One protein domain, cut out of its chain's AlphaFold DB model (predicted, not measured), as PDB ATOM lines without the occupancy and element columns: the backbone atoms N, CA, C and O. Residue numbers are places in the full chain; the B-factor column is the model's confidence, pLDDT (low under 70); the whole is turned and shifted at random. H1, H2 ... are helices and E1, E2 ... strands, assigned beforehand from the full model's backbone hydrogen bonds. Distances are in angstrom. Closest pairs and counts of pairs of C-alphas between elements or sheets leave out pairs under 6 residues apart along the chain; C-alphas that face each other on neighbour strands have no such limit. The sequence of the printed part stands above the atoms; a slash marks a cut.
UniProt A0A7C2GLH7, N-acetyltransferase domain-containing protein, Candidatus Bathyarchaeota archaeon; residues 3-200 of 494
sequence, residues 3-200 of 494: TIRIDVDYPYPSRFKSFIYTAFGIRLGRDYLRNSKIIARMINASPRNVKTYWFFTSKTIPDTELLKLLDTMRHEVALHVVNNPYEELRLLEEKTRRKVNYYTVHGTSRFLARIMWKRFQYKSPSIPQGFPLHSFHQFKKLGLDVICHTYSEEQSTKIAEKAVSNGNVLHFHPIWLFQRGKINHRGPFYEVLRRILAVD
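This is residues 3 to 200 of the 494 residues of the protein "N-acetyltransferase domain-containing protein" of Candidatus Bathyarchaeota archaeon (UniProt A0A7C2GLH7). Six parallel strands make a strongly curled sheet, like part of a barrel that does not close, with H4, H2 and H7 over its outward face and H8 packed between H2 and H7. H1 and H5 form a small pair beyond the ends of the strands, and the open side of the curl, between E4 and E5, is crossed by residues 134 to 140. The printed part has 198 residues, with eight named helices and six named strands in the order E1 H1 H2 E2 H3 E3 H4 E4 H5 E5 H6 H7 E6 H8, of mixed class; the sheet runs E4 E3 E2 E1 E6 E5. It is compact, with a radius of gyration of the C-alphas of 16.1 A and spans of 41 by 35 by 33 A.

Start at E1, residues 3 to 8, an inner strand. E2, residues 50 to 56, is its parallel neighbour, with N 6 and O 53 at 2.9 A; E6, residues 169 to 172, is the other, with N 5 and O 170 at 2.8 A. Next to E2 comes E3, residues 75 to 81, with N 78 and O 54 at 2.8 A, then the edge strand E4, residues 102 to 105, with N 81 and O 104 at 2.8 A. At the other edge E5, residues 141 to 143, pairs with E6 through N 171 and O 142, 2.8 A. The sheet is curled and strongly twisted, and residues 134 to 135 pair with residues 102 to 103 of E4, parallel. Now look for two layers, helices on one face of the sheet: H2, residues 34 to 45, H4, residues 85 to 96, and H7, residues 153 to 165. H2 runs along E2 at a height over the sheet of 10.1 A, H4 is over E3, and H7 is over E6 and E5. Four strand-helix-strand units, parallel neighbours with helices between, have right-handed crossovers: E1 to E2 through H1, residues 15 to 24, and H2; E2 to E3 through H3, residues 64 to 69; E3 to E4 through H4; and E5 to E6 through H6, residues 144 to 150, and H7. H6 and H7 form a helical hairpin, closest at the C-alphas of Cys 148 and Ser 156, 5.8 A. H8, residues 190 to 197, is not on the sheet; it touches H7, closest at the C-alphas of Thr 157 and Val 192, 5.5 A, and only just touches H2, with 3 pairs of C-alphas within 8 A, the closest those of Ile 43 and Leu 197, 6.9 A. H3 touches H2 at a shallow tilt of 29 degrees, with the C-alphas of Lys 37 and Leu 66 closest at 5.6 A. H1 touches H5, residues 111 to 116, at a steep tilt of 65 degrees, closest at the C-alphas of Ala 23 and Met 116, 4.6 A. In the eight helices every O i to N i+4 pair is within hydrogen-bond range.

Find C-alpha 3 at (-5.980, 17.089, 126.186), where E1 begins its 16.2 A. E2 and E3 measure 18.9 A and 18.8 A, and H7, the longest helix by residues, 18.3 A. H8 ends at C-alpha 197, (-4.394, 7.328, 131.294).

The C-alphas farthest apart, Pro 47 and Gln 121, are 45.6 A apart. The printed part has no cut; the links H5 to E5 and E6 to H8 are long. Mean pLDDT of the printed part is 93.0, and no printed residue is under 70.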
ATOM      1  N   THR A   3      -4.888  16.133 125.968       97.50
ATOM      2  CA  THR A   3      -5.980  17.089 126.186       97.50
ATOM      3  C   THR A   3      -7.329  16.384 126.135       97.50
ATOM      4  O   THR A   3      -7.630  15.666 125.177       97.50
ATOM      5  N   ILE A   4      -8.157  16.601 127.157       98.19
ATOM      6  CA  ILE A   4      -9.479  15.983 127.295       98.19
ATOM      7  C   ILE A   4     -10.552  17.066 127.414       98.19
ATOM      8  O   ILE A   4     -10.425  18.015 128.184       98.19
ATOM      9  N   ARG A   5     -11.646  16.888 126.680       97.75
ATOM     10  CA  ARG A   5     -12.890  17.645 126.791       97.75
ATOM     11  C   ARG A   5     -13.979  16.743 127.361       97.75
ATOM     12  O   ARG A   5     -14.310  15.720 126.762       97.75
ATOM     13  N   ILE A   6     -14.583  17.154 128.467       98.25
ATOM     14  CA  ILE A   6     -15.657  16.406 129.122       98.25
ATOM     15  C   ILE A   6     -16.930  17.240 129.099       98.25
ATOM     16  O   ILE A   6     -16.987  18.279 129.748       98.25
ATOM     17  N   ASP A   7     -17.954  16.758 128.396       97.25
ATOM     18  CA  ASP A   7     -19.262  17.415 128.350       97.25
ATOM     19  C   ASP A   7     -20.176  16.773 129.405       97.25
ATOM     20  O   ASP A   7     -20.609  15.620 129.290       97.25
ATOM     21  N   VAL A   8     -20.427  17.507 130.490       96.00
ATOM     22  CA  VAL A   8     -21.196  17.032 131.643       96.00
ATOM     23  C   VAL A   8     -22.669  17.373 131.438       96.00
ATOM     24  O   VAL A   8     -23.234  18.181 132.158       96.00
ATOM     25  N   ASP A   9     -23.315  16.757 130.452       90.75
ATOM     26  CA  ASP A   9     -24.725  17.053 130.128       90.75
ATOM     27  C   ASP A   9     -25.713  16.451 131.129       90.75
ATOM     28  O   ASP A   9     -26.838  16.919 131.286       90.75
ATOM     29  N   TYR A  10     -25.316  15.359 131.781       91.06
ATOM     30  CA  TYR A  10     -26.207  14.545 132.592       91.06
ATOM     31  C   TYR A  10     -25.578  14.247 133.953       91.06
ATOM     32  O   TYR A  10     -24.443  13.762 133.995       91.06
ATOM     33  N   PRO A  11     -26.299  14.470 135.066       90.69
ATOM     34  CA  PRO A  11     -25.695  14.361 136.386       90.69
ATOM     35  C   PRO A  11     -25.654  12.942 136.946       90.69
ATOM     36  O   PRO A  11     -24.858  12.673 137.836       90.69
ATOM     37  N   TYR A  12     -26.489  12.024 136.460       92.50
ATOM     38  CA  TYR A  12     -26.591  10.671 137.007       92.50
ATOM     39  C   TYR A  12     -26.154   9.604 135.996       92.50
ATOM     40  O   TYR A  12     -26.463   9.716 134.804       92.50
ATOM     41  N   PRO A  13     -25.535   8.497 136.456       89.75
ATOM     42  CA  PRO A  13     -25.237   7.354 135.594       89.75
ATOM     43  C   PRO A  13     -26.500   6.769 134.946       89.75
ATOM     44  O   PRO A  13     -26.480   6.353 133.792       89.75
ATOM     45  N   SER A  14     -27.636   6.772 135.653       89.38
ATOM     46  CA  SER A  14     -28.917   6.359 135.075       89.38
ATOM     47  C   SER A  14     -29.473   7.436 134.142       89.38
ATOM     48  O   SER A  14     -29.723   8.567 134.560       89.38
ATOM     49  N   ARG A  15     -29.754   7.056 132.889       87.00
ATOM     50  CA  ARG A  15     -30.431   7.918 131.902       87.00
ATOM     51  C   ARG A  15     -31.782   8.422 132.401       87.00
ATOM     52  O   ARG A  15     -32.094   9.589 132.197       87.00
ATOM     53  N   PHE A  16     -32.550   7.563 133.064       87.50
ATOM     54  CA  PHE A  16     -33.865   7.909 133.601       87.50
ATOM     55  C   PHE A  16     -33.763   8.942 134.729       87.50
ATOM     56  O   PHE A  16     -34.423   9.975 134.679       87.50
ATOM     57  N   LYS A  17     -32.861   8.725 135.698       89.94
ATOM     58  CA  LYS A  17     -32.619   9.711 136.764       89.94
ATOM     59  C   LYS A  17     -32.136  11.047 136.200       89.94
ATOM     60  O   LYS A  17     -32.610  12.096 136.614       89.94
ATOM     61  N   SER A  18     -31.220  10.997 135.235       88.44
ATOM     62  CA  SER A  18     -30.710  12.186 134.553       88.44
ATOM     63  C   SER A  18     -31.801  12.941 133.803       88.44
ATOM     64  O   SER A  18     -31.815  14.166 133.856       88.44
ATOM     65  N   PHE A  19     -32.733  12.237 133.156       87.62
ATOM     66  CA  PHE A  19     -33.901  12.847 132.518       87.62
ATOM     67  C   PHE A  19     -34.747  13.610 133.541       87.62
ATOM     68  O   PHE A  19     -34.979  14.804 133.366       87.62
ATOM     69  N   ILE A  20     -35.140  12.948 134.637       87.44
ATOM     70  CA  ILE A  20     -35.966  13.563 135.686       87.44
ATOM     71  C   ILE A  20     -35.267  14.784 136.280       87.44
ATOM     72  O   ILE A  20     -35.873  15.845 136.410       87.44
ATOM     73  N   TYR A  21     -33.979  14.660 136.599       89.94
ATOM     74  CA  TYR A  21     -33.227  15.771 137.163       89.94
ATOM     75  C   TYR A  21     -33.112  16.949 136.190       89.94
ATOM     76  O   TYR A  21     -33.305  18.091 136.586       89.94
ATOM     77  N   THR A  22     -32.826  16.688 134.914       86.31
ATOM     78  CA  THR A  22     -32.652  17.760 133.920       86.31
ATOM     79  C   THR A  22     -33.967  18.503 133.678       86.31
ATOM     80  O   THR A  22     -33.978  19.732 133.649       86.31
ATOM     81  N   ALA A  23     -35.076  17.763 133.564       86.00
ATOM     82  CA  ALA A  23     -36.397  18.328 133.308       86.00
ATOM     83  C   ALA A  23     -36.982  19.064 134.528       86.00
ATOM     84  O   ALA A  23     -37.530  20.156 134.379       86.00
ATOM     85  N   PHE A  24     -36.847  18.492 135.732       86.38
ATOM     86  CA  PHE A  24     -37.580  18.939 136.925       86.38
ATOM     87  C   PHE A  24     -36.695  19.434 138.079       86.38
ATOM     88  O   PHE A  24     -37.208  19.974 139.050       86.38
ATOM     89  N   GLY A  25     -35.374  19.250 138.020       84.44
ATOM     90  CA  GLY A  25     -34.449  19.611 139.105       84.44
ATOM     91  C   GLY A  25     -34.467  18.665 140.315       84.44
ATOM     92  O   GLY A  25     -33.813  18.942 141.319       84.44
ATOM     93  N   ILE A  26     -35.188  17.541 140.240       86.25
ATOM     94  CA  ILE A  26     -35.396  16.620 141.369       86.25
ATOM     95  C   ILE A  26     -34.188  15.686 141.535       86.25
ATOM     96  O   ILE A  26     -33.925  14.838 140.678       86.25
ATOM     97  N   ARG A  27     -33.456  15.813 142.652       85.00
ATOM     98  CA  ARG A  27     -32.306  14.948 142.979       85.00
ATOM     99  C   ARG A  27     -32.762  13.546 143.383       85.00
ATOM    100  O   ARG A  27     -33.412  13.369 144.407       85.00
ATOM    101  N   LEU A  28     -32.353  12.535 142.616       80.44
ATOM    102  CA  LEU A  28     -32.728  11.135 142.836       80.44
ATOM    103  C   LEU A  28     -31.538  10.289 143.306       80.44
ATOM    104  O   LEU A  28     -30.906   9.566 142.530       80.44
ATOM    105  N   GLY A  29     -31.272  10.337 144.609       81.38
ATOM    106  CA  GLY A  29     -30.231   9.545 145.263       81.38
ATOM    107  C   GLY A  29     -28.890  10.268 145.409       81.38
ATOM    108  O   GLY A  29     -28.744  11.441 145.070       81.38
ATOM    109  N   ARG A  30     -27.911   9.545 145.964       85.19
ATOM    110  CA  ARG A  30     -26.591  10.076 146.357       85.19
ATOM    111  C   ARG A  30     -25.535  10.014 145.242       85.19
ATOM    112  O   ARG A  30     -24.398  10.399 145.458       85.19
ATOM    113  N   ASP A  31     -25.895   9.532 144.055       90.31
ATOM    114  CA  ASP A  31     -25.006   9.301 142.908       90.31
ATOM    115  C   ASP A  31     -24.882  10.509 141.959       90.31
ATOM    116  O   ASP A  31     -24.560  10.342 140.779       90.31
ATOM    117  N   TYR A  32     -25.125  11.724 142.465       94.25
ATOM    118  CA  TYR A  32     -24.947  12.963 141.704       94.25
ATOM    119  C   TYR A  32     -23.482  13.119 141.274       94.25
ATOM    120  O   TYR A  32     -22.561  13.013 142.088       94.25
ATOM    121  N   LEU A  33     -23.283  13.319 139.971       95.44
ATOM    122  CA  LEU A  33     -21.999  13.435 139.280       95.44
ATOM    123  C   LEU A  33     -21.019  12.289 139.563       95.44
ATOM    124  O   LEU A  33     -19.810  12.449 139.400       95.44
ATOM    125  N   ARG A  34     -21.527  11.104 139.930       95.38
ATOM    126  CA  ARG A  34     -20.697   9.942 140.287       95.38
ATOM    127  C   ARG A  34     -19.648   9.624 139.220       95.38
ATOM    128  O   ARG A  34     -18.473   9.524 139.544       95.38
ATOM    129  N   ASN A  35     -20.050   9.501 137.954       96.81
ATOM    130  CA  ASN A  35     -19.107   9.169 136.881       96.81
ATOM    131  C   ASN A  35     -18.072  10.281 136.654       96.81
ATOM    132  O   ASN A  35     -16.917   9.977 136.383       96.81
ATOM    133  N   SER A  36     -18.455  11.551 136.814       97.75
ATOM    134  CA  SER A  36     -17.518  12.678 136.733       97.75
ATOM    135  C   SER A  36     -16.462  12.605 137.837       97.75
ATOM    136  O   SER A  36     -15.283  12.789 137.561       97.75
ATOM    137  N   LYS A  37     -16.856  12.249 139.067       97.25
ATOM    138  CA  LYS A  37     -15.931  12.066 140.199       97.25
ATOM    139  C   LYS A  37     -14.956  10.910 139.963       97.25
ATOM    140  O   LYS A  37     -13.770  11.055 140.242       97.25
ATOM    141  N   ILE A  38     -15.429   9.798 139.393       97.38
ATOM    142  CA  ILE A  38     -14.572   8.667 138.994       97.38
ATOM    143  C   ILE A  38     -13.525   9.131 137.981       97.38
ATOM    144  O   ILE A  38     -12.332   8.938 138.193       97.38
ATOM    145  N   ILE A  39     -13.963   9.803 136.913       97.94
ATOM    146  CA  ILE A  39     -13.070  10.287 135.853       97.94
ATOM    147  C   ILE A  39     -12.053  11.298 136.402       97.94
ATOM    148  O   ILE A  39     -10.878  11.223 136.054       97.94
ATOM    149  N   ALA A  40     -12.464  12.207 137.292       98.00
ATOM    150  CA  ALA A  40     -11.553  13.155 137.928       98.00
ATOM    151  C   ALA A  40     -10.462  12.441 138.747       98.00
ATOM    152  O   ALA A  40      -9.285  12.763 138.601       98.00
ATOM    153  N   ARG A  41     -10.818  11.409 139.532       96.81
ATOM    154  CA  ARG A  41      -9.825  10.586 140.248       96.81
ATOM    155  C   ARG A  41      -8.868   9.869 139.298       96.81
ATOM    156  O   ARG A  41      -7.667   9.906 139.537       96.81
ATOM    157  N   MET A  42      -9.369   9.294 138.204       96.88
ATOM    158  CA  MET A  42      -8.522   8.656 137.185       96.88
ATOM    159  C   MET A  42      -7.519   9.647 136.574       96.88
ATOM    160  O   MET A  42      -6.353   9.318 136.388       96.88
ATOM    161  N   ILE A  43      -7.950  10.876 136.275       97.56
ATOM    162  CA  ILE A  43      -7.070  11.909 135.706       97.56
ATOM    163  C   ILE A  43      -6.018  12.370 136.723       97.56
ATOM    164  O   ILE A  43      -4.859  12.568 136.350       97.56
ATOM    165  N   ASN A  44      -6.398  12.522 137.994       96.50
ATOM    166  CA  ASN A  44      -5.474  12.895 139.067       96.50
ATOM    167  C   ASN A  44      -4.438  11.800 139.352       96.50
ATOM    168  O   ASN A  44      -3.276  12.123 139.573       96.50
ATOM    169  N   ALA A  45      -4.833  10.525 139.284       94.88
ATOM    170  CA  ALA A  45      -3.940   9.382 139.473       94.88
ATOM    171  C   ALA A  45      -3.032   9.103 138.261       94.88
ATOM    172  O   ALA A  45      -2.080   8.335 138.368       94.88
ATOM    173  N   SER A  46      -3.319   9.695 137.097       96.25
ATOM    174  CA  SER A  46      -2.569   9.409 135.874       96.25
ATOM    175  C   SER A  46      -1.117   9.893 135.966       96.25
ATOM    176  O   SER A  46      -0.884  11.083 136.213       96.25
ATOM    177  N   PRO A  47      -0.122   9.042 135.656       95.56
ATOM    178  CA  PRO A  47       1.271   9.476 135.561       95.56
ATOM    179  C   PRO A  47       1.528  10.370 134.336       95.56
ATOM    180  O   PRO A  47       2.582  10.990 134.225       95.56
ATOM    181  N   ARG A  48       0.582  10.456 133.392       94.12
ATOM    182  CA  ARG A  48       0.732  11.249 132.168       94.12
ATOM    183  C   ARG A  48       0.464  12.734 132.428       94.12
ATOM    184  O   ARG A  48      -0.294  13.106 133.321       94.12
ATOM    185  N   ASN A  49       1.038  13.590 131.582       94.44
ATOM    186  CA  ASN A  49       0.700  15.012 131.546       94.44
ATOM    187  C   ASN A  49      -0.656  15.209 130.840       94.44
ATOM    188  O   ASN A  49      -0.735  15.116 129.607       94.44
ATOM    189  N   VAL A  50      -1.706  15.450 131.633       96.38
ATOM    190  CA  VAL A  50      -3.100  15.573 131.185       96.38
ATOM    191  C   VAL A  50      -3.664  16.953 131.525       96.38
ATOM    192  O   VAL A  50      -3.615  17.373 132.680       96.38
ATOM    193  N   LYS A  51      -4.286  17.615 130.544       97.06
ATOM    194  CA  LYS A  51      -5.098  18.826 130.732       97.06
ATOM    195  C   LYS A  51      -6.547  18.535 130.350       97.06
ATOM    196  O   LYS A  51      -6.830  18.061 129.252       97.06
ATOM    197  N   THR A  52      -7.474  18.804 131.261       97.94
ATOM    198  CA  THR A  52      -8.892  18.459 131.114       97.94
ATOM    199  C   THR A  52      -9.780  19.681 131.268       97.94
ATOM    200  O   THR A  52      -9.704  20.375 132.279       97.94
ATOM    201  N   TYR A  53     -10.676  19.878 130.307       98.06
ATOM    202  CA  TYR A  53     -11.686  20.929 130.296       98.06
ATOM    203  C   TYR A  53     -13.063  20.320 130.576       98.06
ATOM    204  O   TYR A  53     -13.543  19.473 129.817       98.06
ATOM    205  N   TRP A  54     -13.683  20.739 131.676       98.31
ATOM    206  CA  TRP A  54     -14.975  20.249 132.146       98.31
ATOM    207  C   TRP A  54     -16.076  21.231 131.779       98.31
ATOM    208  O   TRP A  54     -16.215  22.273 132.411       98.31
ATOM    209  N   PHE A  55     -16.866  20.891 130.768       98.12
ATOM    210  CA  PHE A  55     -17.962  21.710 130.277       98.12
ATOM    211  C   PHE A  55     -19.243  21.375 131.042       98.12
ATOM    212  O   PHE A  55     -19.879  20.347 130.800       98.12
ATOM    213  N   PHE A  56     -19.604  22.245 131.985       97.62
ATOM    214  CA  PHE A  56     -20.808  22.117 132.804       97.62
ATOM    215  C   PHE A  56     -21.953  22.963 132.262       97.62
ATOM    216  O   PHE A  56     -21.747  24.067 131.765       97.62
ATOM    217  N   THR A  57     -23.173  22.465 132.419       94.94
ATOM    218  CA  THR A  57     -24.395  23.226 132.139       94.94
ATOM    219  C   THR A  57     -24.927  23.857 133.426       94.94
ATOM    220  O   THR A  57     -24.580  23.435 134.533       94.94
ATOM    221  N   SER A  58     -25.893  24.769 133.306       90.81
ATOM    222  CA  SER A  58     -26.685  25.252 134.452       90.81
ATOM    223  C   SER A  58     -27.438  24.140 135.202       90.81
ATOM    224  O   SER A  58     -27.882  24.342 136.331       90.81
ATOM    225  N   LYS A  59     -27.575  22.950 134.600       90.25
ATOM    226  CA  LYS A  59     -28.203  21.759 135.186       90.25
ATOM    227  C   LYS A  59     -27.200  20.726 135.682       90.25
ATOM    228  O   LYS A  59     -27.613  19.652 136.081       90.25
ATOM    229  N   THR A  60     -25.900  20.973 135.648       93.94
ATOM    230  CA  THR A  60     -24.908  19.964 136.059       93.94
ATOM    231  C   THR A  60     -23.755  20.572 136.835       93.94
ATOM    232  O   THR A  60     -22.649  20.045 136.827       93.94
ATOM    233  N   ILE A  61     -24.033  21.665 137.545       93.88
ATOM    234  CA  ILE A  61     -23.058  22.400 138.349       93.88
ATOM    235  C   ILE A  61     -22.328  21.431 139.299       93.88
ATOM    236  O   ILE A  61     -22.997  20.646 139.991       93.88
ATOM    237  N   PRO A  62     -20.982  21.444 139.321       95.25
ATOM    238  CA  PRO A  62     -20.203  20.542 140.155       95.25
ATOM    239  C   PRO A  62     -20.492  20.796 141.637       95.25
ATOM    240  O   PRO A  62     -20.619  21.937 142.076       95.25
ATOM    241  N   ASP A  63     -20.618  19.719 142.410       94.50
ATOM    242  CA  ASP A  63     -20.744  19.809 143.863       94.50
ATOM    243  C   ASP A  63     -19.370  19.985 144.528       94.50
ATOM    244  O   ASP A  63     -18.327  19.890 143.882       94.50
ATOM    245  N   THR A  64     -19.360  20.235 145.840       94.75
ATOM    246  CA  THR A  64     -18.126  20.449 146.609       94.75
ATOM    247  C   THR A  64     -17.147  19.281 146.488       94.75
ATOM    248  O   THR A  64     -15.940  19.496 146.453       94.75
ATOM    249  N   GLU A  65     -17.647  18.045 146.418       95.25
ATOM    250  CA  GLU A  65     -16.803  16.859 146.262       95.25
ATOM    251  C   GLU A  65     -16.103  16.853 144.900       95.25
ATOM    252  O   GLU A  65     -14.888  16.674 144.843       95.25
ATOM    253  N   LEU A  66     -16.839  17.088 143.805       96.81
ATOM    254  CA  LEU A  66     -16.222  17.167 142.486       96.81
ATOM    255  C   LEU A  66     -15.272  18.364 142.398       96.81
ATOM    256  O   LEU A  66     -14.157  18.188 141.928       96.81
ATOM    257  N   LEU A  67     -15.658  19.545 142.894       96.38
ATOM    258  CA  LEU A  67     -14.793  20.730 142.880       96.38
ATOM    259  C   LEU A  67     -13.440  20.468 143.554       96.38
ATOM    260  O   LEU A  67     -12.418  20.765 142.941       96.38
ATOM    261  N   LYS A  68     -13.424  19.803 144.717       96.00
ATOM    262  CA  LYS A  68     -12.180  19.393 145.395       96.00
ATOM    263  C   LYS A  68     -11.288  18.508 144.525       96.00
ATOM    264  O   LYS A  68     -10.074  18.667 144.506       96.00
ATOM    265  N   LEU A  69     -11.879  17.583 143.766       96.75
ATOM    266  CA  LEU A  69     -11.124  16.760 142.812       96.75
ATOM    267  C   LEU A  69     -10.597  17.586 141.629       96.75
ATOM    268  O   LEU A  69      -9.571  17.234 141.054       96.75
ATOM    269  N   LEU A  70     -11.286  18.672 141.272       96.25
ATOM    270  CA  LEU A  70     -10.914  19.577 140.188       96.25
ATOM    271  C   LEU A  70      -9.929  20.683 140.604       96.25
ATOM    272  O   LEU A  70      -9.673  21.565 139.790       96.25
ATOM    273  N   ASP A  71      -9.424  20.704 141.839       79.94
ATOM    274  CA  ASP A  71      -8.495  21.744 142.328       79.94
ATOM    275  C   ASP A  71      -7.037  21.540 141.857       79.94
ATOM    276  O   ASP A  71      -6.165  22.355 142.147       79.94
ATOM    277  N   THR A  72      -6.742  20.476 141.105       72.06
ATOM    278  CA  THR A  72      -5.398  20.240 140.557       72.06
ATOM    279  C   THR A  72      -5.152  21.060 139.284       72.06
ATOM    280  O   THR A  72      -6.072  21.339 138.513       72.06
ATOM    281  N   MET A  73      -3.881  21.363 138.980       88.44
ATOM    282  CA  MET A  73      -3.455  22.065 137.748       88.44
ATOM    283  C   MET A  73      -3.903  21.379 136.438       88.44
ATOM    284  O   MET A  73      -3.816  21.956 135.351       88.44
ATOM    285  N   ARG A  74      -4.394  20.138 136.529       95.19
ATOM    286  CA  ARG A  74      -4.857  19.307 135.411       95.19
ATOM    287  C   ARG A  74      -6.270  19.651 134.954       95.19
ATOM    288  O   ARG A  74      -6.681  19.198 133.887       95.19
ATOM    289  N   HIS A  75      -7.029  20.415 135.735       97.38
ATOM    290  CA  HIS A  75      -8.454  20.627 135.507       97.38
ATOM    291  C   HIS A  75      -8.795  22.093 135.246       97.38
ATOM    292  O   HIS A  75      -8.238  23.004 135.848       97.38
ATOM    293  N   GLU A  76      -9.739  22.317 134.339       96.81
ATOM    294  CA  GLU A  76     -10.288  23.633 134.040       96.81
ATOM    295  C   GLU A  76     -11.809  23.548 133.940       96.81
ATOM    296  O   GLU A  76     -12.349  22.706 133.219       96.81
ATOM    297  N   VAL A  77     -12.499  24.392 134.707       97.00
ATOM    298  CA  VAL A  77     -13.961  24.500 134.683       97.00
ATOM    299  C   VAL A  77     -14.352  25.387 133.506       97.00
ATOM    300  O   VAL A  77     -13.820  26.482 133.340       97.00
ATOM    301  N   ALA A  78     -15.268  24.897 132.680       97.62
ATOM    302  CA  ALA A  78     -15.684  25.532 131.442       97.62
ATOM    303  C   ALA A  78     -17.213  25.493 131.278       97.62
ATOM    304  O   ALA A  78     -17.905  24.669 131.883       97.62
ATOM    305  N   LEU A  79     -17.749  26.386 130.442       97.88
ATOM    306  CA  LEU A  79     -19.194  26.556 130.272       97.88
ATOM    307  C   LEU A  79     -19.740  25.759 129.078       97.88
ATOM    308  O   LEU A  79     -19.319  25.957 127.939       97.88
ATOM    309  N   HIS A  80     -20.724  24.894 129.308       96.75
ATOM    310  CA  HIS A  80     -21.524  24.261 128.258       96.75
ATOM    311  C   HIS A  80     -22.845  25.017 128.091       96.75
ATOM    312  O   HIS A  80     -23.800  24.793 128.834       96.75
ATOM    313  N   VAL A  81     -22.890  25.931 127.122       95.88
ATOM    314  CA  VAL A  81     -24.016  26.849 126.921       95.88
ATOM    315  C   VAL A  81     -25.243  26.093 126.420       95.88
ATOM    316  O   VAL A  81     -25.203  25.462 125.357       95.88
ATOM    317  N   VAL A  82     -26.355  26.203 127.145       91.94
ATOM    318  CA  VAL A  82     -27.628  25.555 126.807       91.94
ATOM    319  C   VAL A  82     -28.631  26.542 126.224       91.94
ATOM    320  O   VAL A  82     -29.177  26.261 125.152       91.94
ATOM    321  N   ASN A  83     -28.881  27.661 126.903       90.50
ATOM    322  CA  ASN A  83     -29.903  28.637 126.528       90.50
ATOM    323  C   ASN A  83     -29.378  30.075 126.607       90.50
ATOM    324  O   ASN A  83     -29.334  30.739 125.576       90.50
ATOM    325  N   ASN A  84     -28.981  30.545 127.796       92.81
ATOM    326  CA  ASN A  84     -28.601  31.945 128.027       92.81
ATOM    327  C   ASN A  84     -27.114  32.058 128.421       92.81
ATOM    328  O   ASN A  84     -26.779  31.816 129.580       92.81
ATOM    329  N   PRO A  85     -26.213  32.430 127.492       94.50
ATOM    330  CA  PRO A  85     -24.770  32.383 127.725       94.50
ATOM    331  C   PRO A  85     -24.292  33.202 128.932       94.50
ATOM    332  O   PRO A  85     -23.494  32.700 129.719       94.50
ATOM    333  N   TYR A  86     -24.777  34.437 129.103       95.75
ATOM    334  CA  TYR A  86     -24.316  35.326 130.179       95.75
ATOM    335  C   TYR A  86     -24.866  34.922 131.548       95.75
ATOM    336  O   TYR A  86     -24.125  34.912 132.531       95.75
ATOM    337  N   GLU A  87     -26.146  34.547 131.628       95.50
ATOM    338  CA  GLU A  87     -26.733  34.072 132.886       95.50
ATOM    339  C   GLU A  87     -26.111  32.751 133.340       95.50
ATOM    340  O   GLU A  87     -25.817  32.580 134.524       95.50
ATOM    341  N   GLU A  88     -25.887  31.823 132.407       96.25
ATOM    342  CA  GLU A  88     -25.274  30.531 132.705       96.25
ATOM    343  C   GLU A  88     -23.800  30.680 133.101       96.25
ATOM    344  O   GLU A  88     -23.359  29.988 134.020       96.25
ATOM    345  N   LEU A  89     -23.066  31.610 132.475       97.00
ATOM    346  CA  LEU A  89     -21.708  31.980 132.879       97.00
ATOM    347  C   LEU A  89     -21.684  32.508 134.314       97.00
ATOM    348  O   LEU A  89     -20.999  31.932 135.159       97.00
ATOM    349  N   ARG A  90     -22.487  33.543 134.607       96.81
ATOM    350  CA  ARG A  90     -22.566  34.150 135.944       96.81
ATOM    351  C   ARG A  90     -22.892  33.105 137.005       96.81
ATOM    352  O   ARG A  90     -22.238  33.048 138.041       96.81
ATOM    353  N   LEU A  91     -23.886  32.256 136.734       96.81
ATOM    354  CA  LEU A  91     -24.288  31.189 137.646       96.81
ATOM    355  C   LEU A  91     -23.149  30.193 137.896       96.81
ATOM    356  O   LEU A  91     -22.934  29.782 139.036       96.81
ATOM    357  N   LEU A  92     -22.431  29.780 136.849       96.56
ATOM    358  CA  LEU A  92     -21.337  28.822 136.985       96.56
ATOM    359  C   LEU A  92     -20.173  29.414 137.788       96.56
ATOM    360  O   LEU A  92     -19.680  28.752 138.703       96.56
ATOM    361  N   GLU A  93     -19.762  30.649 137.505       96.38
ATOM    362  CA  GLU A  93     -18.685  31.323 138.244       96.38
ATOM    363  C   GLU A  93     -19.066  31.556 139.708       96.38
ATOM    364  O   GLU A  93     -18.279  31.241 140.598       96.38
ATOM    365  N   GLU A  94     -20.298  31.994 139.984       96.44
ATOM    366  CA  GLU A  94     -20.800  32.195 141.349       96.44
ATOM    367  C   GLU A  94     -20.792  30.885 142.151       96.44
ATOM    368  O   GLU A  94     -20.311  30.836 143.286       96.44
ATOM    369  N   LYS A  95     -21.307  29.794 141.565       95.75
ATOM    370  CA  LYS A  95     -21.421  28.507 142.269       95.75
ATOM    371  C   LYS A  95     -20.093  27.784 142.427       95.75
ATOM    372  O   LYS A  95     -19.926  27.055 143.402       95.75
ATOM    373  N   THR A  96     -19.167  27.960 141.489       94.56
ATOM    374  CA  THR A  96     -17.857  27.296 141.543       94.56
ATOM    375  C   THR A  96     -16.778  28.149 142.193       94.56
ATOM    376  O   THR A  96     -15.768  27.596 142.619       94.56
ATOM    377  N   ARG A  97     -16.993  29.468 142.299       94.50
ATOM    378  CA  ARG A  97     -15.991  30.468 142.699       94.50
ATOM    379  C   ARG A  97     -14.713  30.381 141.860       94.50
ATOM    380  O   ARG A  97     -13.610  30.554 142.370       94.50
ATOM    381  N   ARG A  98     -14.859  30.069 140.570       93.19
ATOM    382  CA  ARG A  98     -13.756  29.955 139.609       93.19
ATOM    383  C   ARG A  98     -14.049  30.810 138.393       93.19
ATOM    384  O   ARG A  98     -15.176  30.817 137.913       93.19
ATOM    385  N   LYS A  99     -13.010  31.466 137.879       93.62
ATOM    386  CA  LYS A  99     -13.064  32.152 136.590       93.62
ATOM    387  C   LYS A  99     -13.182  31.127 135.465       93.62
ATOM    388  O   LYS A  99     -12.438  30.144 135.447       93.62
ATOM    389  N   VAL A 100     -14.091  31.368 134.529       96.25
ATOM    390  CA  VAL A 100     -14.295  30.519 133.353       96.25
ATOM    391  C   VAL A 100     -13.683  31.199 132.131       96.25
ATOM    392  O   VAL A 100     -13.913  32.379 131.897       96.25
ATOM    393  N   ASN A 101     -12.910  30.454 131.333       96.38
ATOM    394  CA  ASN A 101     -12.235  30.995 130.139       96.38
ATOM    395  C   ASN A 101     -12.749  30.400 128.821       96.38
ATOM    396  O   ASN A 101     -12.590  31.001 127.762       96.38
ATOM    397  N   TYR A 102     -13.356  29.213 128.873       97.19
ATOM    398  CA  TYR A 102     -13.743  28.452 127.689       97.19
ATOM    399  C   TYR A 102     -15.224  28.127 127.695       97.19
ATOM    400  O   TYR A 102     -15.817  27.857 128.743       97.19
ATOM    401  N   TYR A 103     -15.798  28.061 126.496       97.38
ATOM    402  CA  TYR A 103     -17.162  27.599 126.317       97.38
ATOM    403  C   TYR A 103     -17.318  26.623 125.157       97.38
ATOM    404  O   TYR A 103     -16.527  26.564 124.213       97.38
ATOM    405  N   THR A 104     -18.397  25.858 125.231       95.94
ATOM    406  CA  THR A 104     -18.933  25.056 124.136       95.94
ATOM    407  C   THR A 104     -20.439  25.246 124.067       95.94
ATOM    408  O   THR A 104     -21.052  25.809 124.969       95.94
ATOM    409  N   VAL A 105     -21.040  24.784 122.975       92.94
ATOM    410  CA  VAL A 105     -22.474  24.942 122.720       92.94
ATOM    411  C   VAL A 105     -23.149  23.581 122.786       92.94
ATOM    412  O   VAL A 105     -22.774  22.675 122.036       92.94
ATOM    413  N   HIS A 106     -24.152  23.448 123.653       90.56
ATOM    414  CA  HIS A 106     -24.989  22.258 123.737       90.56
ATOM    415  C   HIS A 106     -25.968  22.225 122.560       90.56
ATOM    416  O   HIS A 106     -26.914  23.017 122.490       90.56
ATOM    417  N   GLY A 107     -25.794  21.275 121.642       84.81
ATOM    418  CA  GLY A 107     -26.683  21.054 120.499       84.81
ATOM    419  C   GLY A 107     -27.508  19.777 120.651       84.81
ATOM    420  O   GLY A 107     -26.971  18.726 120.985       84.81
ATOM    421  N   THR A 108     -28.811  19.829 120.362       81.12
ATOM    422  CA  THR A 108     -29.638  18.616 120.292       81.12
ATOM    423  C   THR A 108     -30.717  18.718 119.221       81.12
ATOM    424  O   THR A 108     -31.489  19.674 119.170       81.12
ATOM    425  N   SER A 109     -30.766  17.715 118.342       78.25
ATOM    426  CA  SER A 109     -31.752  17.615 117.261       78.25
ATOM    427  C   SER A 109     -33.059  16.950 117.701       78.25
ATOM    428  O   SER A 109     -34.076  17.089 117.027       78.25
ATOM    429  N   ARG A 110     -33.061  16.234 118.835       82.25
ATOM    430  CA  ARG A 110     -34.216  15.455 119.302       82.25
ATOM    431  C   ARG A 110     -35.212  16.338 120.040       82.25
ATOM    432  O   ARG A 110     -34.844  17.002 121.003       82.25
ATOM    433  N   PHE A 111     -36.483  16.283 119.645       80.44
ATOM    434  CA  PHE A 111     -37.538  17.119 120.227       80.44
ATOM    435  C   PHE A 111     -37.724  16.899 121.736       80.44
ATOM    436  O   PHE A 111     -37.644  17.854 122.494       80.44
ATOM    437  N   LEU A 112     -37.836  15.654 122.206       80.50
ATOM    438  CA  LEU A 112     -37.947  15.384 123.650       80.50
ATOM    439  C   LEU A 112     -36.727  15.876 124.443       80.50
ATOM    440  O   LEU A 112     -36.864  16.338 125.571       80.50
ATOM    441  N   ALA A 113     -35.529  15.816 123.851       81.69
ATOM    442  CA  ALA A 113     -34.338  16.360 124.492       81.69
ATOM    443  C   ALA A 113     -34.363  17.887 124.545       81.69
ATOM    444  O   ALA A 113     -34.046  18.471 125.571       81.69
ATOM    445  N   ARG A 114     -34.812  18.522 123.466       84.06
ATOM    446  CA  ARG A 114     -35.080  19.957 123.396       84.06
ATOM    447  C   ARG A 114     -36.050  20.418 124.494       84.06
ATOM    448  O   ARG A 114     -35.728  21.357 125.215       84.06
ATOM    449  N   ILE A 115     -37.154  19.697 124.711       81.94
ATOM    450  CA  ILE A 115     -38.111  19.975 125.799       81.94
ATOM    451  C   ILE A 115     -37.438  19.909 127.175       81.94
ATOM    452  O   ILE A 115     -37.601  20.829 127.970       81.94
ATOM    453  N   MET A 116     -36.650  18.859 127.454       82.44
ATOM    454  CA  MET A 116     -35.958  18.718 128.747       82.44
ATOM    455  C   MET A 116     -35.088  19.926 129.090       82.44
ATOM    456  O   MET A 116     -35.016  20.339 130.242       82.44
ATOM    457  N   TRP A 117     -34.423  20.487 128.083       84.44
ATOM    458  CA  TRP A 117     -33.553  21.647 128.235       84.44
ATOM    459  C   TRP A 117     -34.312  22.981 128.169       84.44
ATOM    460  O   TRP A 117     -33.677  24.030 128.106       84.44
ATOM    461  N   LYS A 118     -35.655  22.951 128.196       83.81
ATOM    462  CA  LYS A 118     -36.553  24.106 128.031       83.81
ATOM    463  C   LYS A 118     -36.311  24.874 126.721       83.81
ATOM    464  O   LYS A 118     -36.426  26.093 126.676       83.81
ATOM    465  N   ARG A 119     -35.977  24.150 125.648       82.56
ATOM    466  CA  ARG A 119     -35.505  24.696 124.368       82.56
ATOM    467  C   ARG A 119     -36.307  24.161 123.184       82.56
ATOM    468  O   ARG A 119     -35.885  23.217 122.530       82.56
ATOM    469  N   PHE A 120     -37.463  24.753 122.885       76.19
ATOM    470  CA  PHE A 120     -38.428  24.199 121.915       76.19
ATOM    471  C   PHE A 120     -38.169  24.586 120.453       76.19
ATOM    472  O   PHE A 120     -38.406  23.778 119.556       76.19
ATOM    473  N   GLN A 121     -37.675  25.800 120.200       76.81
ATOM    474  CA  GLN A 121     -37.693  26.406 118.859       76.81
ATOM    475  C   GLN A 121     -36.401  26.191 118.059       76.81
ATOM    476  O   GLN A 121     -36.441  26.113 116.838       76.81
ATOM    477  N   TYR A 122     -35.260  25.994 118.723       81.81
ATOM    478  CA  TYR A 122     -33.951  25.910 118.068       81.81
ATOM    479  C   TYR A 122     -33.141  24.690 118.526       81.81
ATOM    480  O   TYR A 122     -33.373  24.114 119.591       81.81
ATOM    481  N   LYS A 123     -32.202  24.238 117.682       84.38
ATOM    482  CA  LYS A 123     -31.378  23.037 117.937       84.38
ATOM    483  C   LYS A 123     -30.160  23.335 118.824       84.38
ATOM    484  O   LYS A 123     -29.716  22.447 119.555       84.38
ATOM    485  N   SER A 124     -29.668  24.570 118.804       86.31
ATOM    486  CA  SER A 124     -28.524  25.075 119.576       86.31
ATOM    487  C   SER A 124     -28.685  26.579 119.816       86.31
ATOM    488  O   SER A 124     -29.211  27.246 118.925       86.31
ATOM    489  N   PRO A 125     -28.273  27.112 120.978       86.94
ATOM    490  CA  PRO A 125     -28.353  28.543 121.256       86.94
ATOM    491  C   PRO A 125     -27.385  29.322 120.360       86.94
ATOM    492  O   PRO A 125     -26.325  28.814 119.987       86.94
ATOM    493  N   SER A 126     -27.753  30.557 120.025       87.75
ATOM    494  CA  SER A 126     -26.852  31.522 119.394       87.75
ATOM    495  C   SER A 126     -25.931  32.135 120.443       87.75
ATOM    496  O   SER A 126     -26.374  32.462 121.545       87.75
ATOM    497  N   ILE A 127     -24.661  32.322 120.096       92.94
ATOM    498  CA  ILE A 127     -23.696  32.992 120.968       92.94
ATOM    499  C   ILE A 127     -23.636  34.474 120.581       92.94
ATOM    500  O   ILE A 127     -23.385  34.760 119.410       92.94
ATOM    501  N   PRO A 128     -23.884  35.403 121.522       91.31
ATOM    502  CA  PRO A 128     -23.798  36.834 121.276       91.31
ATOM    503  C   PRO A 128     -22.430  37.255 120.741       91.31
ATOM    504  O   PRO A 128     -21.393  36.715 121.139       91.31
ATOM    505  N   GLN A 129     -22.427  38.260 119.869       89.00
ATOM    506  CA  GLN A 129     -21.197  38.925 119.453       89.00
ATOM    507  C   GLN A 129     -20.527  39.558 120.683       89.00
ATOM    508  O   GLN A 129     -21.195  40.190 121.496       89.00
ATOM    509  N   GLY A 130     -19.217  39.356 120.844       89.12
ATOM    510  CA  GLY A 130     -18.480  39.844 122.016       89.12
ATOM    511  C   GLY A 130     -18.627  38.987 123.281       89.12
ATOM    512  O   GLY A 130     -18.265  39.443 124.365       89.12
ATOM    513  N   PHE A 131     -19.136  37.752 123.181       94.06
ATOM    514  CA  PHE A 131     -19.133  36.826 124.318       94.06
ATOM    515  C   PHE A 131     -17.688  36.586 124.814       94.06
ATOM    516  O   PHE A 131     -16.833  36.221 124.007       94.06
ATOM    517  N   PRO A 132     -17.389  36.776 126.117       93.56
ATOM    518  CA  PRO A 132     -16.015  36.957 126.604       93.56
ATOM    519  C   PRO A 132     -15.190  35.664 126.698       93.56
ATOM    520  O   PRO A 132     -14.023  35.708 127.078       93.56
ATOM    521  N   LEU A 133     -15.784  34.507 126.395       95.81
ATOM    522  CA  LEU A 133     -15.137  33.203 126.515       95.81
ATOM    523  C   LEU A 133     -14.579  32.723 125.174       95.81
ATOM    524  O   LEU A 133     -15.167  32.950 124.117       95.81
ATOM    525  N   HIS A 134     -13.500  31.944 125.211       95.75
ATOM    526  CA  HIS A 134     -12.938  31.315 124.020       95.75
ATOM    527  C   HIS A 134     -13.751  30.084 123.599       95.75
ATOM    528  O   HIS A 134     -14.037  29.188 124.403       95.75
ATOM    529  N   SER A 135     -14.100  30.012 122.313       94.75
ATOM    530  CA  SER A 135     -14.816  28.861 121.760       94.75
ATOM    531  C   SER A 135     -13.905  27.646 121.698       94.75
ATOM    532  O   SER A 135     -12.892  27.641 121.003       94.75
ATOM    533  N   PHE A 136     -14.300  26.559 122.353       94.38
ATOM    534  CA  PHE A 136     -13.542  25.310 122.294       94.38
ATOM    535  C   PHE A 136     -13.791  24.517 120.995       94.38
ATOM    536  O   PHE A 136     -13.199  23.461 120.779       94.38
ATOM    537  N   HIS A 137     -14.677  24.983 120.109       89.50
ATOM    538  CA  HIS A 137     -14.916  24.320 118.817       89.50
ATOM    539  C   HIS A 137     -13.764  24.499 117.821       89.50
ATOM    540  O   HIS A 137     -13.732  23.786 116.825       89.50
ATOM    541  N   GLN A 138     -12.804  25.382 118.114       90.81
ATOM    542  CA  GLN A 138     -11.582  25.554 117.321       90.81
ATOM    543  C   GLN A 138     -10.658  24.324 117.342       90.81
ATOM    544  O   GLN A 138      -9.822  24.158 116.459       90.81
ATOM    545  N   PHE A 139     -10.800  23.442 118.338       93.00
ATOM    546  CA  PHE A 139      -9.949  22.265 118.478       93.00
ATOM    547  C   PHE A 139     -10.514  21.054 117.731       93.00
ATOM    548  O   PHE A 139     -11.683  20.679 117.891       93.00
ATOM    549  N   LYS A 140      -9.648  20.365 116.981       95.44
ATOM    550  CA  LYS A 140      -9.977  19.071 116.380       95.44
ATOM    551  C   LYS A 140     -10.188  18.035 117.484       95.44
ATOM    552  O   LYS A 140      -9.350  17.876 118.371       95.44
ATOM    553  N   LYS A 141     -11.319  17.329 117.434       95.69
ATOM    554  CA  LYS A 141     -11.759  16.415 118.496       95.69
ATOM    555  C   LYS A 141     -12.027  15.004 117.989       95.69
ATOM    556  O   LYS A 141     -12.486  14.823 116.863       95.69
ATOM    557  N   LEU A 142     -11.808  14.024 118.859       97.50
ATOM    558  CA  LEU A 142     -12.196  12.628 118.664       97.50
ATOM    559  C   LEU A 142     -13.146  12.205 119.788       97.50
ATOM    560  O   LEU A 142     -12.788  12.274 120.960       97.50
ATOM    561  N   GLY A 143     -14.348  11.741 119.437       97.56
ATOM    562  CA  GLY A 143     -15.318  11.235 120.410       97.56
ATOM    563  C   GLY A 143     -14.938   9.844 120.921       97.56
ATOM    564  O   GLY A 143     -15.193   8.861 120.228       97.56
ATOM    565  N   LEU A 144     -14.368   9.747 122.123       98.12
ATOM    566  CA  LEU A 144     -13.951   8.485 122.740       98.12
ATOM    567  C   LEU A 144     -15.148   7.551 122.958       98.12
ATOM    568  O   LEU A 144     -15.134   6.398 122.546       98.12
ATOM    569  N   ASP A 145     -16.232   8.074 123.525       97.50
ATOM    570  CA  ASP A 145     -17.486   7.337 123.695       97.50
ATOM    571  C   ASP A 145     -18.127   6.929 122.350       97.50
ATOM    572  O   ASP A 145     -18.859   5.946 122.307       97.50
ATOM    573  N   VAL A 146     -17.841   7.612 121.233       97.19
ATOM    574  CA  VAL A 146     -18.306   7.214 119.884       97.19
ATOM    575  C   VAL A 146     -17.492   6.049 119.334       97.19
ATOM    576  O   VAL A 146     -18.062   5.062 118.864       97.19
ATOM    577  N   ILE A 147     -16.161   6.132 119.390       97.81
ATOM    578  CA  ILE A 147     -15.318   5.053 118.864       97.81
ATOM    579  C   ILE A 147     -15.484   3.774 119.689       97.81
ATOM    580  O   ILE A 147     -15.629   2.710 119.096       97.81
ATOM    581  N   CYS A 148     -15.650   3.883 121.012       97.69
ATOM    582  CA  CYS A 148     -15.943   2.749 121.893       97.69
ATOM    583  C   CYS A 148     -17.339   2.140 121.666       97.69
ATOM    584  O   CYS A 148     -17.640   1.054 122.155       97.69
ATOM    585  N   HIS A 149     -18.233   2.828 120.946       96.88
ATOM    586  CA  HIS A 149     -19.479   2.222 120.478       96.88
ATOM    587  C   HIS A 149     -19.263   1.330 119.248       96.88
ATOM    588  O   HIS A 149     -20.060   0.428 119.005       96.88
ATOM    589  N   THR A 150     -18.245   1.621 118.448       95.75
ATOM    590  CA  THR A 150     -18.110   1.104 117.081       95.75
ATOM    591  C   THR A 150     -17.038   0.026 116.990       95.75
ATOM    592  O   THR A 150     -17.249  -0.992 116.341       95.75
ATOM    593  N   TYR A 151     -15.915   0.231 117.672       96.88
ATOM    594  CA  TYR A 151     -14.730  -0.613 117.595       96.88
ATOM    595  C   TYR A 151     -14.519  -1.413 118.882       96.88
ATOM    596  O   TYR A 151     -15.106  -1.113 119.926       96.88
ATOM    597  N   SER A 152     -13.660  -2.434 118.816       95.88
ATOM    598  CA  SER A 152     -13.221  -3.156 120.012       95.88
ATOM    599  C   SER A 152     -12.421  -2.245 120.951       95.88
ATOM    600  O   SER A 152     -11.992  -1.154 120.570       95.88
ATOM    601  N   GLU A 153     -12.204  -2.691 122.189       94.06
ATOM    602  CA  GLU A 153     -11.386  -1.970 123.171       94.06
ATOM    603  C   GLU A 153      -9.970  -1.707 122.643       94.06
ATOM    604  O   GLU A 153      -9.514  -0.568 122.649       94.06
ATOM    605  N   GLU A 154      -9.312  -2.732 122.095       94.44
ATOM    606  CA  GLU A 154      -7.955  -2.622 121.553       94.44
ATOM    607  C   GLU A 154      -7.879  -1.660 120.358       94.44
ATOM    608  O   GLU A 154      -7.004  -0.794 120.301       94.44
ATOM    609  N   GLN A 155      -8.824  -1.772 119.420       97.38
ATOM    610  CA  GLN A 155      -8.913  -0.866 118.275       97.38
ATOM    611  C   GLN A 155      -9.173   0.573 118.731       97.38
ATOM    612  O   GLN A 155      -8.527   1.501 118.249       97.38
ATOM    613  N   SER A 156     -10.085   0.762 119.688       98.00
ATOM    614  CA  SER A 156     -10.419   2.079 120.233       98.00
ATOM    615  C   SER A 156      -9.225   2.717 120.941       98.00
ATOM    616  O   SER A 156      -8.980   3.906 120.741       98.00
ATOM    617  N   THR A 157      -8.444   1.942 121.704       97.38
ATOM    618  CA  THR A 157      -7.191   2.415 122.314       97.38
ATOM    619  C   THR A 157      -6.212   2.891 121.243       97.38
ATOM    620  O   THR A 157      -5.789   4.041 121.300       97.38
ATOM    621  N   LYS A 158      -5.945   2.079 120.210       97.50
ATOM    622  CA  LYS A 158      -5.038   2.445 119.104       97.50
ATOM    623  C   LYS A 158      -5.486   3.718 118.373       97.50
ATOM    624  O   LYS A 158      -4.676   4.603 118.100       97.50
ATOM    625  N   ILE A 159      -6.783   3.838 118.071       98.06
ATOM    626  CA  ILE A 159      -7.353   5.027 117.411       98.06
ATOM    627  C   ILE A 159      -7.200   6.267 118.299       98.06
ATOM    628  O   ILE A 159      -6.810   7.330 117.811       98.06
ATOM    629  N   ALA A 160      -7.506   6.145 119.591       97.62
ATOM    630  CA  ALA A 160      -7.408   7.252 120.531       97.62
ATOM    631  C   ALA A 160      -5.958   7.709 120.729       97.62
ATOM    632  O   ALA A 160      -5.697   8.906 120.674       97.62
ATOM    633  N   GLU A 161      -5.010   6.784 120.882       96.62
ATOM    634  CA  GLU A 161      -3.584   7.106 121.010       96.62
ATOM    635  C   GLU A 161      -3.045   7.815 119.767       96.62
ATOM    636  O   GLU A 161      -2.396   8.852 119.894       96.62
ATOM    637  N   LYS A 162      -3.408   7.345 118.565       97.19
ATOM    638  CA  LYS A 162      -3.062   8.018 117.302       97.19
ATOM    639  C   LYS A 162      -3.668   9.423 117.202       97.19
ATOM    640  O   LYS A 162      -3.063  10.343 116.660       97.19
ATOM    641  N   ALA A 163      -4.888   9.616 117.692       96.44
ATOM    642  CA  ALA A 163      -5.495  10.942 117.711       96.44
ATOM    643  C   ALA A 163      -4.772  11.881 118.683       96.44
ATOM    644  O   ALA A 163      -4.538  13.038 118.335       96.44
ATOM    645  N   VAL A 164      -4.382  11.379 119.855       95.44
ATOM    646  CA  VAL A 164      -3.619  12.133 120.856       95.44
ATOM    647  C   VAL A 164      -2.234  12.505 120.330       95.44
ATOM    648  O   VAL A 164      -1.829  13.653 120.494       95.44
ATOM    649  N   SER A 165      -1.530  11.594 119.646       95.00
ATOM    650  CA  SER A 165      -0.231  11.901 119.026       95.00
ATOM    651  C   SER A 165      -0.337  12.984 117.951       95.00
ATOM    652  O   SER A 165       0.587  13.768 117.777       95.00
ATOM    653  N   ASN A 166      -1.488  13.077 117.280       95.75
ATOM    654  CA  ASN A 166      -1.780  14.110 116.286       95.75
ATOM    655  C   ASN A 166      -2.313  15.421 116.901       95.75
ATOM    656  O   ASN A 166      -2.789  16.286 116.170       95.75
ATOM    657  N   GLY A 167      -2.298  15.558 118.231       94.56
ATOM    658  CA  GLY A 167      -2.756  16.758 118.936       94.56
ATOM    659  C   GLY A 167      -4.279  16.921 119.024       94.56
ATOM    660  O   GLY A 167      -4.753  17.989 119.411       94.56
ATOM    661  N   ASN A 168      -5.069  15.895 118.686       96.88
ATOM    662  CA  ASN A 168      -6.526  15.968 118.809       96.88
ATOM    663  C   ASN A 168      -6.963  15.906 120.280       96.88
ATOM    664  O   ASN A 168      -6.409  15.157 121.088       96.88
ATOM    665  N   VAL A 169      -8.048  16.610 120.603       97.88
ATOM    666  CA  VAL A 169      -8.685  16.550 121.922       97.88
ATOM    667  C   VAL A 169      -9.606  15.333 122.014       97.88
ATOM    668  O   VAL A 169     -10.509  15.164 121.188       97.88
ATOM    669  N   LEU A 170      -9.435  14.500 123.041       98.12
ATOM    670  CA  LEU A 170     -10.388  13.423 123.320       98.12
ATOM    671  C   LEU A 170     -11.658  13.996 123.949       98.12
ATOM    672  O   LEU A 170     -11.589  14.771 124.897       98.12
ATOM    673  N   HIS A 171     -12.820  13.608 123.434       97.25
ATOM    674  CA  HIS A 171     -14.131  14.097 123.861       97.25
ATOM    675  C   HIS A 171     -15.033  12.953 124.313       97.25
ATOM    676  O   HIS A 171     -15.101  11.930 123.639       97.25
ATOM    677  N   PHE A 172     -15.755  13.119 125.421       97.75
ATOM    678  CA  PHE A 172     -16.775  12.159 125.855       97.75
ATOM    679  C   PHE A 172     -17.749  12.761 126.872       97.75
ATOM    680  O   PHE A 172     -17.491  13.808 127.467       97.75
ATOM    681  N   HIS A 173     -18.855  12.049 127.113       97.12
ATOM    682  CA  HIS A 173     -19.827  12.394 128.152       97.12
ATOM    683  C   HIS A 173     -19.740  11.389 129.312       97.12
ATOM    684  O   HIS A 173     -19.897  10.186 129.068       97.12
ATOM    685  N   PRO A 174     -19.589  11.827 130.579       97.25
ATOM    686  CA  PRO A 174     -19.419  10.936 131.733       97.25
ATOM    687  C   PRO A 174     -20.499   9.864 131.883       97.25
ATOM    688  O   PRO A 174     -20.241   8.774 132.392       97.25
ATOM    689  N   ILE A 175     -21.721  10.138 131.424       94.75
ATOM    690  CA  ILE A 175     -22.823   9.179 131.488       94.75
ATOM    691  C   ILE A 175     -22.500   7.852 130.783       94.75
ATOM    692  O   ILE A 175     -22.988   6.816 131.224       94.75
ATOM    693  N   TRP A 176     -21.654   7.849 129.751       96.06
ATOM    694  CA  TRP A 176     -21.288   6.641 129.001       96.06
ATOM    695  C   TRP A 176     -20.088   5.890 129.580       96.06
ATOM    696  O   TRP A 176     -19.649   4.935 128.965       96.06
ATOM    697  N   LEU A 177     -19.571   6.254 130.759       96.62
ATOM    698  CA  LEU A 177     -18.366   5.630 131.325       96.62
ATOM    699  C   LEU A 177     -18.443   4.090 131.368       96.62
ATOM    700  O   LEU A 177     -17.539   3.413 130.884       96.62
ATOM    701  N   PHE A 178     -19.559   3.545 131.870       94.56
ATOM    702  CA  PHE A 178     -19.768   2.096 132.046       94.56
ATOM    703  C   PHE A 178     -20.920   1.505 131.225       94.56
ATOM    704  O   PHE A 178     -21.155   0.301 131.284       94.56
ATOM    705  N   GLN A 179     -21.682   2.322 130.493       92.38
ATOM    706  CA  GLN A 179     -22.896   1.860 129.813       92.38
ATOM    707  C   GLN A 179     -22.859   2.136 128.315       92.38
ATOM    708  O   GLN A 179     -22.266   3.110 127.858       92.38
ATOM    709  N   ARG A 180     -23.567   1.295 127.559       93.06
ATOM    710  CA  ARG A 180     -23.769   1.455 126.119       93.06
ATOM    711  C   ARG A 180     -25.126   2.091 125.837       93.06
ATOM    712  O   ARG A 180     -26.139   1.711 126.424       93.06
ATOM    713  N   GLY A 181     -25.152   3.048 124.921       89.31
ATOM    714  CA  GLY A 181     -26.376   3.629 124.396       89.31
ATOM    715  C   GLY A 181     -27.154   2.618 123.564       89.31
ATOM    716  O   GLY A 181     -26.591   1.938 122.718       89.31
ATOM    717  N   LYS A 182     -28.469   2.535 123.802       84.81
ATOM    718  CA  LYS A 182     -29.389   1.754 122.955       84.81
ATOM    719  C   LYS A 182     -29.849   2.535 121.720       84.81
ATOM    720  O   LYS A 182     -30.059   1.960 120.667       84.81
ATOM    721  N   ILE A 183     -30.017   3.849 121.881       83.19
ATOM    722  CA  ILE A 183     -30.547   4.773 120.858       83.19
ATOM    723  C   ILE A 183     -29.466   5.776 120.411       83.19
ATOM    724  O   ILE A 183     -29.608   6.484 119.420       83.19
ATOM    725  N   ASN A 184     -28.383   5.900 121.176       83.88
ATOM    726  CA  ASN A 184     -27.257   6.766 120.844       83.88
ATOM    727  C   ASN A 184     -26.079   5.870 120.487       83.88
ATOM    728  O   ASN A 184     -25.815   4.929 121.230       83.88
ATOM    729  N   HIS A 185     -25.343   6.206 119.430       91.88
ATOM    730  CA  HIS A 185     -24.097   5.530 119.061       91.88
ATOM    731  C   HIS A 185     -22.954   5.947 120.004       91.88
ATOM    732  O   HIS A 185     -22.011   6.628 119.611       91.88
ATOM    733  N   ARG A 186     -23.105   5.625 121.295       94.62
ATOM    734  CA  ARG A 186     -22.164   5.931 122.382       94.62
ATOM    735  C   ARG A 186     -21.953   4.674 123.225       94.62
ATOM    736  O   ARG A 186     -22.920   3.991 123.560       94.62
ATOM    737  N   GLY A 187     -20.710   4.335 123.524       95.56
ATOM    738  CA  GLY A 187     -20.299   3.081 124.140       95.56
ATOM    739  C   GLY A 187     -19.543   3.277 125.453       95.56
ATOM    740  O   GLY A 187     -19.080   4.386 125.730       95.56
ATOM    741  N   PRO A 188     -19.419   2.198 126.248       96.81
ATOM    742  CA  PRO A 188     -18.640   2.200 127.476       96.81
ATOM    743  C   PRO A 188     -17.174   2.471 127.155       96.81
ATOM    744  O   PRO A 188     -16.582   1.764 126.346       96.81
ATOM    745  N   PHE A 189     -16.590   3.489 127.781       97.44
ATOM    746  CA  PHE A 189     -15.218   3.912 127.484       97.44
ATOM    747  C   PHE A 189     -14.249   3.784 128.662       97.44
ATOM    748  O   PHE A 189     -13.082   4.120 128.495       97.44
ATOM    749  N   TYR A 190     -14.689   3.298 129.830       96.75
ATOM    750  CA  TYR A 190     -13.831   3.163 131.016       96.75
ATOM    751  C   TYR A 190     -12.536   2.386 130.739       96.75
ATOM    752  O   TYR A 190     -11.457   2.887 131.044       96.75
ATOM    753  N   GLU A 191     -12.630   1.209 130.114       95.31
ATOM    754  CA  GLU A 191     -11.462   0.356 129.849       95.31
ATOM    755  C   GLU A 191     -10.466   1.024 128.885       95.31
ATOM    756  O   GLU A 191      -9.255   0.994 129.091       95.31
ATOM    757  N   VAL A 192     -10.970   1.727 127.868       97.50
ATOM    758  CA  VAL A 192     -10.122   2.476 126.934       97.50
ATOM    759  C   VAL A 192      -9.486   3.683 127.630       97.50
ATOM    760  O   VAL A 192      -8.296   3.936 127.460       97.50
ATOM    761  N   LEU A 193     -10.248   4.407 128.457       97.88
ATOM    762  CA  LEU A 193      -9.754   5.574 129.184       97.88
ATOM    763  C   LEU A 193      -8.672   5.205 130.200       97.88
ATOM    764  O   LEU A 193      -7.656   5.893 130.249       97.88
ATOM    765  N   ARG A 194      -8.845   4.132 130.985       96.12
ATOM    766  CA  ARG A 194      -7.829   3.726 131.971       96.12
ATOM    767  C   ARG A 194      -6.509   3.331 131.301       96.12
ATOM    768  O   ARG A 194      -5.455   3.708 131.801       96.12
ATOM    769  N   ARG A 195      -6.559   2.691 130.121       96.00
ATOM    770  CA  ARG A 195      -5.370   2.384 129.304       96.00
ATOM    771  C   ARG A 195      -4.690   3.658 128.801       96.00
ATOM    772  O   ARG A 195      -3.490   3.825 128.989       96.00
ATOM    773  N   ILE A 196      -5.461   4.597 128.240       96.50
ATOM    774  CA  ILE A 196      -4.940   5.895 127.766       96.50
ATOM    775  C   ILE A 196      -4.326   6.708 128.910       96.50
ATOM    776  O   ILE A 196      -3.349   7.423 128.697       96.50
ATOM    777  N   LEU A 197      -4.897   6.633 130.112       96.75
ATOM    778  CA  LEU A 197      -4.394   7.328 131.294       96.75
ATOM    779  C   LEU A 197      -3.294   6.552 132.030       96.75
ATOM    780  O   LEU A 197      -2.660   7.146 132.897       96.75
ATOM    781  N   ALA A 198      -3.042   5.286 131.682       96.19
ATOM    782  CA  ALA A 198      -2.158   4.376 132.411       96.19
ATOM    783  C   ALA A 198      -2.485   4.308 133.919       96.19
ATOM    784  O   ALA A 198      -1.611   4.488 134.763       96.19
ATOM    785  N   VAL A 199      -3.764   4.098 134.245       95.88
ATOM    786  CA  VAL A 199      -4.271   3.960 135.622       95.88
ATOM    787  C   VAL A 199      -5.041   2.659 135.798       95.88
ATOM    788  O   VAL A 199      -5.446   2.028 134.820       95.88
ATOM    789  N   ASP A 200      -5.286   2.299 137.056       93.50
ATOM    790  CA  ASP A 200      -6.048   1.114 137.448       93.50
ATOM    791  C   ASP A 200      -5.467  -0.192 136.861       93.50
ATOM    792  O   ASP A 200      -6.202  -1.094 136.450       93.50
TER     793      ASP A 200